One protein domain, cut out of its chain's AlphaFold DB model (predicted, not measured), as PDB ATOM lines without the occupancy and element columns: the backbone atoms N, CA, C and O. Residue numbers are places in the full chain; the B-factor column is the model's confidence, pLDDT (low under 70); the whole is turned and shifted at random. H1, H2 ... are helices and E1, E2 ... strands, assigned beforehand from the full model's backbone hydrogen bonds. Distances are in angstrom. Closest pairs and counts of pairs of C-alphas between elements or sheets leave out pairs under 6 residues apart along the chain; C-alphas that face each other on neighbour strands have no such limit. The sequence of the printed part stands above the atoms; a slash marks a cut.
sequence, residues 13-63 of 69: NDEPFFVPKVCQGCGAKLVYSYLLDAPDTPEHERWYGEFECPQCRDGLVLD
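Overview. This is residues 13 to 63 of the 69 residues of an uncharacterized protein of Alicyclobacillus montanus (UniProt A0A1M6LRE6). This domain has little regular structure: a small hairpin of E1 and E2 sits among long loops, with residues 31 to 32 paired along E1. The short helix H1 follows that pairing, and residues 39 to 44 stick out at one end. The printed part has 51 residues, with H1, E1 and E2 in chain order holding only 10; the class is mixed and the sheet antiparallel. It is compact, radius of gyration of the C-alphas 10.4 A, spanning 30 by 20 by 16 A.

Arrangement. E1, residues 50 to 52, and E2, residues 60 to 62, are antiparallel neighbours, 140 degrees between directions. N 51 and O 61 are within hydrogen-bond range at 2.9 A. Residues 31 to 32 pair antiparallel with residues 51 to 52. The closest C-alphas of H1, residues 34 to 37, and E1 are those of Tyr 34 and Glu 50, 7.8 A. H1 and E2 are apart. H1 is too short for any O i to N i+4 pair.

Along the chain. E1 measures 7.0 A, E2 6.4 A and H1 5.2 A. C-alpha 34 is at (-12.869, -95.234, 18.538), C-alpha 62 at (-13.054, -89.382, 7.376).

Size, cuts and confidence. The farthest C-alphas, of Gly 25 and His 44, are 31.4 A apart. H1 to E1 is a long link. The printed part has no cut, and no printed residue is under pLDDT 70.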
ATOM      1  N   ASN A  13     -17.348 -79.796  19.986       87.38
ATOM      2  CA  ASN A  13     -18.447 -80.604  20.535       87.38
ATOM      3  C   ASN A  13     -18.427 -82.089  20.120       87.38
ATOM      4  O   ASN A  13     -19.476 -82.732  20.149       87.38
ATOM      5  N   ASP A  14     -17.263 -82.624  19.732       87.38
ATOM      6  CA  ASP A  14     -17.115 -83.999  19.240       87.38
ATOM      7  C   ASP A  14     -17.959 -84.285  17.981       87.38
ATOM      8  O   ASP A  14     -18.437 -85.399  17.766       87.38
ATOM      9  N   GLU A  15     -18.182 -83.262  17.147       90.12
ATOM     10  CA  GLU A  15     -18.973 -83.363  15.917       90.12
ATOM     11  C   GLU A  15     -18.108 -83.215  14.659       90.12
ATOM     12  O   GLU A  15     -17.151 -82.439  14.678       90.12
ATOM     13  N   PRO A  16     -18.463 -83.879  13.542       92.69
ATOM     14  CA  PRO A  16     -17.756 -83.687  12.280       92.69
ATOM     15  C   PRO A  16     -17.812 -82.234  11.785       92.69
ATOM     16  O   PRO A  16     -18.823 -81.544  11.976       92.69
ATOM     17  N   PHE A  17     -16.744 -81.777  11.126       93.12
ATOM     18  CA  PHE A  17     -16.603 -80.399  10.647       93.12
ATOM     19  C   PHE A  17     -16.686 -80.263   9.114       93.12
ATOM     20  O   PHE A  17     -17.388 -79.392   8.603       93.12
ATOM     21  N   PHE A  18     -15.993 -81.125   8.375       91.19
ATOM     22  CA  PHE A  18     -15.874 -81.148   6.914       91.19
ATOM     23  C   PHE A  18     -16.786 -82.184   6.235       91.19
ATOM     24  O   PHE A  18     -16.918 -82.162   5.009       91.19
ATOM     25  N   VAL A  19     -17.445 -83.056   7.004       91.56
ATOM     26  CA  VAL A  19     -18.430 -84.047   6.523       91.56
ATOM     27  C   VAL A  19     -19.797 -83.874   7.211       91.56
ATOM     28  O   VAL A  19     -19.894 -83.185   8.230       91.56
ATOM     29  N   PRO A  20     -20.891 -84.471   6.689       93.31
ATOM     30  CA  PRO A  20     -22.198 -84.421   7.345       93.31
ATOM     31  C   PRO A  20     -22.183 -85.006   8.764       93.31
ATOM     32  O   PRO A  20     -21.583 -86.046   9.011       93.31
ATOM     33  N   LYS A  21     -22.928 -84.387   9.692       93.69
ATOM     34  CA  LYS A  21     -23.032 -84.844  11.096       93.69
ATOM     35  C   LYS A  21     -23.867 -86.114  11.283       93.69
ATOM     36  O   LYS A  21     -23.864 -86.711  12.359       93.69
ATOM     37  N   VAL A  22     -24.621 -86.494  10.258       95.69
ATOM     38  CA  VAL A  22     -25.537 -87.636  10.263       95.69
ATOM     39  C   VAL A  22     -25.211 -88.580   9.115       95.69
ATOM     40  O   VAL A  22     -24.849 -88.150   8.014       95.69
ATOM     41  N   CYS A  23     -25.383 -89.872   9.373       94.81
ATOM     42  CA  CYS A  23     -25.302 -90.922   8.373       94.81
ATOM     43  C   CYS A  23     -26.330 -90.669   7.267       94.81
ATOM     44  O   CYS A  23     -27.522 -90.534   7.539       94.81
ATOM     45  N   GLN A  24     -25.876 -90.650   6.017       91.81
ATOM     46  CA  GLN A  24     -26.748 -90.423   4.861       91.81
ATOM     47  C   GLN A  24     -27.682 -91.613   4.567       91.81
ATOM     48  O   GLN A  24     -28.660 -91.444   3.850       91.81
ATOM     49  N   GLY A  25     -27.405 -92.799   5.126       93.88
ATOM     50  CA  GLY A  25     -28.236 -93.996   4.956       93.88
ATOM     51  C   GLY A  25     -29.428 -94.065   5.917       93.88
ATOM     52  O   GLY A  25     -30.555 -94.272   5.481       93.88
ATOM     53  N   CYS A  26     -29.197 -93.886   7.225       96.12
ATOM     54  CA  CYS A  26     -30.242 -94.052   8.253       96.12
ATOM     55  C   CYS A  26     -30.565 -92.787   9.065       96.12
ATOM     56  O   CYS A  26     -31.444 -92.823   9.923       96.12
ATOM     57  N   GLY A  27     -29.848 -91.680   8.855       95.75
ATOM     58  CA  GLY A  27     -30.054 -90.423   9.583       95.75
ATOM     59  C   GLY A  27     -29.503 -90.388  11.014       95.75
ATOM     60  O   GLY A  27     -29.599 -89.351  11.669       95.75
ATOM     61  N   ALA A  28     -28.902 -91.472  11.516       96.12
ATOM     62  CA  ALA A  28     -28.283 -91.484  12.841       96.12
ATOM     63  C   ALA A  28     -27.098 -90.506  12.925       96.12
ATOM     64  O   ALA A  28     -26.348 -90.345  11.959       96.12
ATOM     65  N   LYS A  29     -26.896 -89.879  14.092       95.31
ATOM     66  CA  LYS A  29     -25.719 -89.038  14.355       95.31
ATOM     67  C   LYS A  29     -24.445 -89.882  14.251       95.31
ATOM     68  O   LYS A  29     -24.383 -90.970  14.823       95.31
ATOM     69  N   LEU A  30     -23.449 -89.369  13.533       95.38
ATOM     70  CA  LEU A  30     -22.126 -89.981  13.496       95.38
ATOM     71  C   LEU A  30     -21.404 -89.745  14.826       95.38
ATOM     72  O   LEU A  30     -21.505 -88.670  15.421       95.38
ATOM     73  N   VAL A  31     -20.671 -90.755  15.279       95.31
ATOM     74  CA  VAL A  31     -19.853 -90.716  16.498       95.31
ATOM     75  C   VAL A  31     -18.408 -91.035  16.143       95.31
ATOM     76  O   VAL A  31     -18.165 -91.578  15.071       95.31
ATOM     77  N   TYR A  32     -17.449 -90.712  17.008       94.88
ATOM     78  CA  TYR A  32     -16.061 -91.110  16.768       94.88
ATOM     79  C   TYR A  32     -15.924 -92.632  16.640       94.88
ATOM     80  O   TYR A  32     -16.483 -93.357  17.465       94.88
ATOM     81  N   SER A  33     -15.158 -93.101  15.652       94.62
ATOM     82  CA  SER A  33     -14.946 -94.538  15.395       94.62
ATOM     83  C   SER A  33     -14.418 -95.259  16.636       94.62
ATOM     84  O   SER A  33     -14.940 -96.300  17.033       94.62
ATOM     85  N   TYR A  34     -13.462 -94.643  17.341       93.25
ATOM     86  CA  TYR A  34     -12.869 -95.234  18.538       93.25
ATOM     87  C   TYR A  34     -13.909 -95.505  19.636       93.25
ATOM     88  O   TYR A  34     -13.716 -96.423  20.419       93.25
ATOM     89  N   LEU A  35     -15.029 -94.771  19.704       93.50
ATOM     90  CA  LEU A  35     -16.085 -95.054  20.688       93.50
ATOM     91  C   LEU A  35     -16.815 -96.374  20.405       93.50
ATOM     92  O   LEU A  35     -17.428 -96.931  21.314       93.50
ATOM     93  N   LEU A  36     -16.781 -96.850  19.159       94.31
ATOM     94  CA  LEU A  36     -17.460 -98.063  18.714       94.31
ATOM     95  C   LEU A  36     -16.527 -99.271  18.630       94.31
ATOM     96  O   LEU A  36     -16.971-100.376  18.952       94.31
ATOM     97  N   ASP A  37     -15.276 -99.055  18.221       92.94
ATOM     98  CA  ASP A  37     -14.330-100.137  17.923       92.94
ATOM     99  C   ASP A  37     -13.230-100.307  18.973       92.94
ATOM    100  O   ASP A  37     -12.742-101.417  19.183       92.94
ATOM    101  N   ALA A  38     -12.838 -99.229  19.658       93.56
ATOM    102  CA  ALA A  38     -11.745 -99.246  20.629       93.56
ATOM    103  C   ALA A  38     -11.969 -98.223  21.764       93.56
ATOM    104  O   ALA A  38     -11.171 -97.290  21.927       93.56
ATOM    105  N   PRO A  39     -13.050 -98.366  22.559       94.81
ATOM    106  CA  PRO A  39     -13.471 -97.350  23.533       94.81
ATOM    107  C   PRO A  39     -12.430 -97.097  24.632       94.81
ATOM    108  O   PRO A  39     -12.377 -96.002  25.196       94.81
ATOM    109  N   ASP A  40     -11.561 -98.079  24.879       96.38
ATOM    110  CA  ASP A  40     -10.495 -98.025  25.880       96.38
ATOM    111  C   ASP A  40      -9.192 -97.382  25.361       96.38
ATOM    112  O   ASP A  40      -8.208 -97.305  26.098       96.38
ATOM    113  N   THR A  41      -9.168 -96.888  24.114       93.44
ATOM    114  CA  THR A  41      -7.993 -96.215  23.530       93.44
ATOM    115  C   THR A  41      -7.566 -95.017  24.394       93.44
ATOM    116  O   THR A  41      -8.394 -94.118  24.641       93.44
ATOM    117  N   PRO A  42      -6.292 -94.958  24.837       95.06
ATOM    118  CA  PRO A  42      -5.754 -93.829  25.588       95.06
ATOM    119  C   PRO A  42      -5.955 -92.501  24.856       95.06
ATOM    120  O   PRO A  42      -5.827 -92.430  23.640       95.06
ATOM    121  N   GLU A  43      -6.225 -91.414  25.585       90.56
ATOM    122  CA  GLU A  43      -6.606 -90.126  24.975       90.56
ATOM    123  C   GLU A  43      -5.606 -89.602  23.933       90.56
ATOM    124  O   GLU A  43      -6.013 -89.061  22.909       90.56
ATOM    125  N   HIS A  44      -4.311 -89.793  24.181       90.44
ATOM    126  CA  HIS A  44      -3.232 -89.349  23.299       90.44
ATOM    127  C   HIS A  44      -3.064 -90.213  22.037       90.44
ATOM    128  O   HIS A  44      -2.378 -89.798  21.108       90.44
ATOM    129  N   GLU A  45      -3.689 -91.391  22.009       91.31
ATOM    130  CA  GLU A  45      -3.727 -92.308  20.866       91.31
ATOM    131  C   GLU A  45      -5.052 -92.198  20.092       91.31
ATOM    132  O   GLU A  45      -5.190 -92.772  19.014       91.31
ATOM    133  N   ARG A  46      -6.038 -91.448  20.611       92.00
ATOM    134  CA  ARG A  46      -7.340 -91.286  19.955       92.00
ATOM    135  C   ARG A  46      -7.218 -90.489  18.670       92.00
ATOM    136  O   ARG A  46      -6.629 -89.407  18.628       92.00
ATOM    137  N   TRP A  47      -7.889 -90.989  17.643       90.75
ATOM    138  CA  TRP A  47      -7.986 -90.324  16.360       90.75
ATOM    139  C   TRP A  47      -9.324 -89.590  16.223       90.75
ATOM    140  O   TRP A  47     -10.390 -90.199  16.196       90.75
ATOM    141  N   TYR A  48      -9.272 -88.258  16.141       92.44
ATOM    142  CA  TYR A  48     -10.456 -87.382  16.118       92.44
ATOM    143  C   TYR A  48     -10.916 -86.995  14.701       92.44
ATOM    144  O   TYR A  48     -11.761 -86.114  14.539       92.44
ATOM    145  N   GLY A  49     -10.350 -87.625  13.669       93.12
ATOM    146  CA  GLY A  49     -10.748 -87.439  12.271       93.12
ATOM    147  C   GLY A  49     -11.652 -88.548  11.740       93.12
ATOM    148  O   GLY A  49     -12.053 -88.493  10.584       93.12
ATOM    149  N   GLU A  50     -11.953 -89.555  12.555       94.50
ATOM    150  CA  GLU A  50     -12.681 -90.746  12.138       94.50
ATOM    151  C   GLU A  50     -14.032 -90.845  12.821       94.50
ATOM    152  O   GLU A  50     -14.130 -90.842  14.049       94.50
ATOM    153  N   PHE A  51     -15.071 -90.967  12.007       94.94
ATOM    154  CA  PHE A  51     -16.445 -91.062  12.458       94.94
ATOM    155  C   PHE A  51     -17.135 -92.275  11.851       94.94
ATOM    156  O   PHE A  51     -16.862 -92.658  10.719       94.94
ATOM    157  N   GLU A  52     -18.085 -92.849  12.577       95.62
ATOM    158  CA  GLU A  52     -18.845 -94.007  12.132       95.62
ATOM    159  C   GLU A  52     -20.317 -93.898  12.545       95.62
ATOM    160  O   GLU A  52     -20.688 -93.249  13.530       95.62
ATOM    161  N   CYS A  53     -21.185 -94.515  11.741       95.94
ATOM    162  CA  CYS A  53     -22.599 -94.635  12.049       95.94
ATOM    163  C   CYS A  53     -22.826 -95.776  13.055       95.94
ATOM    164  O   CYS A  53     -22.668 -96.939  12.681       95.94
ATOM    165  N   PRO A  54     -23.316 -95.501  14.278       96.06
ATOM    166  CA  PRO A  54     -23.516 -96.541  15.289       96.06
ATOM    167  C   PRO A  54     -24.638 -97.529  14.942       96.06
ATOM    168  O   PRO A  54     -24.768 -98.553  15.604       96.06
ATOM    169  N   GLN A  55     -25.472 -97.213  13.944       96.69
ATOM    170  CA  GLN A  55     -26.586 -98.057  13.504       96.69
ATOM    171  C   GLN A  55     -26.209 -98.907  12.291       96.69
ATOM    172  O   GLN A  55     -26.400-100.118  12.302       96.69
ATOM    173  N   CYS A  56     -25.679 -98.275  11.241       95.00
ATOM    174  CA  CYS A  56     -25.354 -98.974  10.000       95.00
ATOM    175  C   CYS A  56     -24.029 -99.730  10.081       95.00
ATOM    176  O   CYS A  56     -23.908-100.759   9.429       95.00
ATOM    177  N   ARG A  57     -23.041 -99.201  10.824       90.88
ATOM    178  CA  ARG A  57     -21.646 -99.679  10.807       90.88
ATOM    179  C   ARG A  57     -21.084 -99.882   9.392       90.88
ATOM    180  O   ARG A  57     -20.263-100.757   9.140       90.88
ATOM    181  N   ASP A  58     -21.562 -99.073   8.448       83.81
ATOM    182  CA  ASP A  58     -21.305 -99.224   7.010       83.81
ATOM    183  C   ASP A  58     -20.003 -98.517   6.596       83.81
ATOM    184  O   ASP A  58     -19.930 -97.797   5.601       83.81
ATOM    185  N   GLY A  59     -18.976 -98.679   7.432       83.00
ATOM    186  CA  GLY A  59     -17.643 -98.132   7.235       83.00
ATOM    187  C   GLY A  59     -17.361 -96.782   7.900       83.00
ATOM    188  O   GLY A  59     -18.194 -96.157   8.564       83.00
ATOM    189  N   LEU A  60     -16.117 -96.361   7.689       90.69
ATOM    190  CA  LEU A  60     -15.479 -95.196   8.283       90.69
ATOM    191  C   LEU A  60     -15.718 -93.944   7.431       90.69
ATOM    192  O   LEU A  60     -15.477 -93.939   6.223       90.69
ATOM    193  N   VAL A  61     -16.119 -92.853   8.069       92.69
ATOM    194  CA  VAL A  61     -16.213 -91.523   7.466       92.69
ATOM    195  C   VAL A  61     -15.052 -90.677   7.977       92.69
ATOM    196  O   VAL A  61     -14.932 -90.422   9.175       92.69
ATOM    197  N   LEU A  62     -14.205 -90.221   7.057       93.00
ATOM    198  CA  LEU A  62     -13.054 -89.382   7.376       93.00
ATOM    199  C   LEU A  62     -13.427 -87.898   7.315       93.00
ATOM    200  O   LEU A  62     -13.715 -87.351   6.253       93.00
ATOM    201  N   ASP A  63     -13.385 -87.241   8.469       93.00
ATOM    202  CA  ASP A  63     -13.595 -85.809   8.637       93.00
ATOM    203  C   ASP A  63     -12.261 -85.061   8.548       93.00
ATOM    204  O   ASP A  63     -11.614 -84.788   9.559       93.00
TER     205      ASP A  63